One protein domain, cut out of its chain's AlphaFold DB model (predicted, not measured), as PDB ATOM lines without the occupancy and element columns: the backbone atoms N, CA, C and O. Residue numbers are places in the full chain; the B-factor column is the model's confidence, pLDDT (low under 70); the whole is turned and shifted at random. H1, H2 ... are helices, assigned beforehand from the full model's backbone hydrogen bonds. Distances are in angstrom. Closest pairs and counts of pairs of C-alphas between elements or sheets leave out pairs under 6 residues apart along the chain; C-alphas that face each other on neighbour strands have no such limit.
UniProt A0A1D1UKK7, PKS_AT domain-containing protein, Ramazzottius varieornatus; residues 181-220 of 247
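What this domain is: This is residues 181 to 220 of the 247 residues of the protein "PKS_AT domain-containing protein" of Ramazzottius varieornatus (UniProt A0A1D1UKK7). What is the shape? A small head of loops and the short helix H1 leads into the longer helix H2, and residues 211 to 220 stick out as an arm. What builds it? Of the 40 printed residues, 20 are in two named helices, H1 then H2 along the chain, with no named strand; by its named elements the class is all helix. Is it compact? It is loose, with a radius of gyration of the C-alphas of 12.0 A and spans of 39 by 20 by 10 A.

Where its parts are: Where is H1? It holds residues 189 to 193, 7.2 A long, from C-alpha 189 at (-39.547, -47.834, -20.087). Where is H2? It holds residues 204 to 218, 21.4 A long, and ends at C-alpha 218 at (-42.907, -48.224, -45.598).

How they stand to each other: Do H1 and H2 touch? They are close but not clearly touching; their closest C-alphas, those of Tyr 191 and Gly 206, are 7.2 A apart. What of the backbones? Every O i to N i+4 pair of H2 is within hydrogen-bond range; in H1 0 of 1 is, but 2 of 2 O i to N i+3 pairs are. What lies in the short link? Residues 195 to 196 pair with 199 to 200, antiparallel.

The domain as a whole: How far does it reach? The two C-alphas farthest apart, those of Gly 198 and Gly 220, are 39.5 A apart. Is it unbroken and confident? The printed part has no cut, and its one residue with pLDDT under 70 is residue 220.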
ATOM      1  N   VAL A 181     -47.066 -44.856 -27.787       86.00
ATOM      2  CA  VAL A 181     -45.975 -45.288 -26.907       86.00
ATOM      3  C   VAL A 181     -46.502 -45.255 -25.485       86.00
ATOM      4  O   VAL A 181     -46.736 -44.182 -24.936       86.00
ATOM      5  N   ASP A 182     -46.720 -46.434 -24.918       85.62
ATOM      6  CA  ASP A 182     -47.048 -46.571 -23.506       85.62
ATOM      7  C   ASP A 182     -45.746 -46.652 -22.708       85.62
ATOM      8  O   ASP A 182     -44.925 -47.526 -22.976       85.62
ATOM      9  N   LEU A 183     -45.536 -45.734 -21.764       85.81
ATOM     10  CA  LEU A 183     -44.331 -45.691 -20.926       85.81
ATOM     11  C   LEU A 183     -44.355 -46.724 -19.790       85.81
ATOM     12  O   LEU A 183     -43.318 -46.955 -19.168       85.81
ATOM     13  N   LEU A 184     -45.519 -47.323 -19.518       84.19
ATOM     14  CA  LEU A 184     -45.674 -48.415 -18.556       84.19
ATOM     15  C   LEU A 184     -45.265 -49.767 -19.154       84.19
ATOM     16  O   LEU A 184     -44.960 -50.696 -18.410       84.19
ATOM     17  N   ASP A 185     -45.226 -49.871 -20.485       85.25
ATOM     18  CA  ASP A 185     -44.715 -51.051 -21.175       85.25
ATOM     19  C   ASP A 185     -43.204 -51.203 -20.893       85.25
ATOM     20  O   ASP A 185     -42.432 -50.279 -21.192       85.25
ATOM     21  N   PRO A 186     -42.744 -52.359 -20.370       86.38
ATOM     22  CA  PRO A 186     -41.324 -52.631 -20.145       86.38
ATOM     23  C   PRO A 186     -40.432 -52.366 -21.366       86.38
ATOM     24  O   PRO A 186     -39.272 -51.988 -21.198       86.38
ATOM     25  N   LEU A 187     -40.957 -52.510 -22.589       85.19
ATOM     26  CA  LEU A 187     -40.213 -52.260 -23.832       85.19
ATOM     27  C   LEU A 187     -39.957 -50.773 -24.118       85.19
ATOM     28  O   LEU A 187     -39.056 -50.449 -24.891       85.19
ATOM     29  N   ASN A 188     -40.743 -49.876 -23.523       85.56
ATOM     30  CA  ASN A 188     -40.662 -48.426 -23.720       85.56
ATOM     31  C   ASN A 188     -40.165 -47.686 -22.472       85.56
ATOM     32  O   ASN A 188     -39.992 -46.465 -22.505       85.56
ATOM     33  N   HIS A 189     -39.922 -48.406 -21.375       86.00
ATOM     34  CA  HIS A 189     -39.547 -47.834 -20.087       86.00
ATOM     35  C   HIS A 189     -38.254 -46.997 -20.148       86.00
ATOM     36  O   HIS A 189     -38.101 -46.037 -19.399       86.00
ATOM     37  N   HIS A 190     -37.334 -47.270 -21.078       85.69
ATOM     38  CA  HIS A 190     -36.124 -46.454 -21.263       85.69
ATOM     39  C   HIS A 190     -36.427 -45.004 -21.666       85.69
ATOM     40  O   HIS A 190     -35.641 -44.111 -21.355       85.69
ATOM     41  N   TYR A 191     -37.571 -44.730 -22.304       87.06
ATOM     42  CA  TYR A 191     -37.980 -43.360 -22.623       87.06
ATOM     43  C   TYR A 191     -38.391 -42.562 -21.379       87.06
ATOM     44  O   TYR A 191     -38.252 -41.340 -21.378       87.06
ATOM     45  N   SER A 192     -38.853 -43.221 -20.309       85.69
ATOM     46  CA  SER A 192     -39.275 -42.549 -19.071       85.69
ATOM     47  C   SER A 192     -38.093 -42.049 -18.223       85.69
ATOM     48  O   SER A 192     -38.258 -41.166 -17.376       85.69
ATOM     49  N   GLN A 193     -36.891 -42.583 -18.478       85.69
ATOM     50  CA  GLN A 193     -35.653 -42.245 -17.770       85.69
ATOM     51  C   GLN A 193     -35.088 -40.873 -18.170       85.69
ATOM     52  O   GLN A 193     -34.347 -40.271 -17.394       85.69
ATOM     53  N   TYR A 194     -35.443 -40.355 -19.352       88.50
ATOM     54  CA  TYR A 194     -34.996 -39.036 -19.794       88.50
ATOM     55  C   TYR A 194     -35.791 -37.935 -19.084       88.50
ATOM     56  O   TYR A 194     -36.999 -37.776 -19.286       88.50
ATOM     57  N   LYS A 195     -35.097 -37.150 -18.254       90.44
ATOM     58  CA  LYS A 195     -35.682 -36.034 -17.510       90.44
ATOM     59  C   LYS A 195     -35.002 -34.727 -17.881       90.44
ATOM     60  O   LYS A 195     -33.782 -34.614 -17.807       90.44
ATOM     61  N   PHE A 196     -35.802 -33.725 -18.213       89.75
ATOM     62  CA  PHE A 196     -35.350 -32.355 -18.413       89.75
ATOM     63  C   PHE A 196     -36.031 -31.470 -17.369       89.75
ATOM     64  O   PHE A 196     -37.248 -31.522 -17.218       89.75
ATOM     65  N   ALA A 197     -35.246 -30.715 -16.596       89.12
ATOM     66  CA  ALA A 197     -35.748 -29.897 -15.484       89.12
ATOM     67  C   ALA A 197     -36.658 -30.666 -14.489       89.12
ATOM     68  O   ALA A 197     -37.623 -30.125 -13.959       89.12
ATOM     69  N   GLY A 198     -36.371 -31.953 -14.253       88.88
ATOM     70  CA  GLY A 198     -37.139 -32.816 -13.344       88.88
ATOM     71  C   GLY A 198     -38.424 -33.416 -13.930       88.88
ATOM     72  O   GLY A 198     -38.996 -34.312 -13.311       88.88
ATOM     73  N   GLN A 199     -38.842 -33.001 -15.128       89.31
ATOM     74  CA  GLN A 199     -39.992 -33.567 -15.833       89.31
ATOM     75  C   GLN A 199     -39.545 -34.634 -16.832       89.31
ATOM     76  O   GLN A 199     -38.533 -34.473 -17.515       89.31
ATOM     77  N   THR A 200     -40.303 -35.725 -16.932       88.00
ATOM     78  CA  THR A 200     -40.087 -36.733 -17.975       88.00
ATOM     79  C   THR A 200     -40.516 -36.151 -19.316       88.00
ATOM     80  O   THR A 200     -41.687 -35.831 -19.518       88.00
ATOM     81  N   VAL A 201     -39.559 -36.006 -20.229       89.31
ATOM     82  CA  VAL A 201     -39.786 -35.488 -21.582       89.31
ATOM     83  C   VAL A 201     -39.452 -36.597 -22.564       89.31
ATOM     84  O   VAL A 201     -38.491 -37.336 -22.374       89.31
ATOM     85  N   PHE A 202     -40.233 -36.734 -23.630       89.44
ATOM     86  CA  PHE A 202     -39.915 -37.731 -24.640       89.44
ATOM     87  C   PHE A 202     -38.623 -37.330 -25.387       89.44
ATOM     88  O   PHE A 202     -38.554 -36.219 -25.920       89.44
ATOM     89  N   PRO A 203     -37.578 -38.181 -25.427       89.81
ATOM     90  CA  PRO A 203     -36.277 -37.786 -25.956       89.81
ATOM     91  C   PRO A 203     -36.306 -37.617 -27.479       89.81
ATOM     92  O   PRO A 203     -36.895 -38.428 -28.199       89.81
ATOM     93  N   LEU A 204     -35.571 -36.623 -27.991       89.69
ATOM     94  CA  LEU A 204     -35.451 -36.373 -29.435       89.69
ATOM     95  C   LEU A 204     -34.918 -37.602 -30.194       89.69
ATOM     96  O   LEU A 204     -35.429 -37.945 -31.256       89.69
ATOM     97  N   GLY A 205     -33.947 -38.319 -29.619       88.75
ATOM     98  CA  GLY A 205     -33.441 -39.571 -30.192       88.75
ATOM     99  C   GLY A 205     -34.508 -40.670 -30.288       88.75
ATOM    100  O   GLY A 205     -34.505 -41.454 -31.235       88.75
ATOM    101  N   GLY A 206     -35.473 -40.685 -29.361       88.62
ATOM    102  CA  GLY A 206     -36.639 -41.564 -29.430       88.62
ATOM    103  C   GLY A 206     -37.538 -41.230 -30.617       88.62
ATOM    104  O   GLY A 206     -37.946 -42.138 -31.338       88.62
ATOM    105  N   LEU A 207     -37.783 -39.939 -30.882       88.31
ATOM    106  CA  LEU A 207     -38.575 -39.496 -32.040       88.31
ATOM    107  C   LEU A 207     -37.917 -39.913 -33.352       88.31
ATOM    108  O   LEU A 207     -38.580 -40.475 -34.222       88.31
ATOM    109  N   ILE A 208     -36.606 -39.691 -33.470       91.06
ATOM    110  CA  ILE A 208     -35.837 -40.068 -34.659       91.06
ATOM    111  C   ILE A 208     -35.886 -41.585 -34.871       91.06
ATOM    112  O   ILE A 208     -36.124 -42.035 -35.989       91.06
ATOM    113  N   ASN A 209     -35.731 -42.384 -33.811       88.56
ATOM    114  CA  ASN A 209     -35.835 -43.842 -33.900       88.56
ATOM    115  C   ASN A 209     -37.239 -44.293 -34.336       88.56
ATOM    116  O   ASN A 209     -37.357 -45.160 -35.198       88.56
ATOM    117  N   LEU A 210     -38.311 -43.702 -33.796       87.38
ATOM    118  CA  LEU A 210     -39.683 -44.014 -34.217       87.38
ATOM    119  C   LEU A 210     -39.927 -43.665 -35.692       87.38
ATOM    120  O   LEU A 210     -40.487 -44.486 -36.420       87.38
ATOM    121  N   LEU A 211     -39.457 -42.497 -36.142       87.62
ATOM    122  CA  LEU A 211     -39.545 -42.067 -37.541       87.62
ATOM    123  C   LEU A 211     -38.751 -42.984 -38.472       87.62
ATOM    124  O   LEU A 211     -39.272 -43.417 -39.497       87.62
ATOM    125  N   ALA A 212     -37.519 -43.331 -38.097       87.06
ATOM    126  CA  ALA A 212     -36.693 -44.259 -38.860       87.06
ATOM    127  C   ALA A 212     -37.384 -45.625 -38.988       87.06
ATOM    128  O   ALA A 212     -37.456 -46.182 -40.080       87.06
ATOM    129  N   ASN A 213     -37.954 -46.146 -37.897       84.19
ATOM    130  CA  ASN A 213     -38.680 -47.420 -37.904       84.19
ATOM    131  C   ASN A 213     -39.872 -47.396 -38.854       84.19
ATOM    132  O   ASN A 213     -40.130 -48.389 -39.531       84.19
ATOM    133  N   GLU A 214     -40.591 -46.280 -38.895       82.94
ATOM    134  CA  GLU A 214     -41.727 -46.109 -39.789       82.94
ATOM    135  C   GLU A 214     -41.294 -46.022 -41.254       82.94
ATOM    136  O   GLU A 214     -41.860 -46.705 -42.106       82.94
ATOM    137  N   PHE A 215     -40.231 -45.269 -41.535       83.25
ATOM    138  CA  PHE A 215     -39.642 -45.189 -42.869       83.25
ATOM    139  C   PHE A 215     -39.185 -46.566 -43.380       83.25
ATOM    140  O   PHE A 215     -39.474 -46.935 -44.521       83.25
ATOM    141  N   TYR A 216     -38.536 -47.366 -42.526       82.31
ATOM    142  CA  TYR A 216     -38.133 -48.737 -42.861       82.31
ATOM    143  C   TYR A 216     -39.333 -49.640 -43.170       82.31
ATOM    144  O   TYR A 216     -39.303 -50.374 -44.159       82.31
ATOM    145  N   LYS A 217     -40.410 -49.555 -42.374       76.81
ATOM    146  CA  LYS A 217     -41.652 -50.309 -42.615       76.81
ATOM    147  C   LYS A 217     -42.287 -49.959 -43.962       76.81
ATOM    148  O   LYS A 217     -42.691 -50.867 -44.680       76.81
ATOM    149  N   GLN A 218     -42.347 -48.675 -44.316       75.19
ATOM    150  CA  GLN A 218     -42.907 -48.224 -45.598       75.19
ATOM    151  C   GLN A 218     -42.036 -48.619 -46.794       75.19
ATOM    152  O   GLN A 218     -42.559 -48.978 -47.845       75.19
ATOM    153  N   SER A 219     -40.713 -48.612 -46.621       78.12
ATOM    154  CA  SER A 219     -39.748 -48.982 -47.665       78.12
ATOM    155  C   SER A 219     -39.627 -50.500 -47.884       78.12
ATOM    156  O   SER A 219     -38.804 -50.938 -48.683       78.12
ATOM    157  N   GLY A 220     -40.380 -51.323 -47.141       68.94
ATOM    158  CA  GLY A 220     -40.325 -52.790 -47.222       68.94
ATOM    159  C   GLY A 220     -39.016 -53.413 -46.716       68.94
ATOM    160  O   GLY A 220     -38.831 -54.625 -46.815       68.94
TER     161      GLY A 220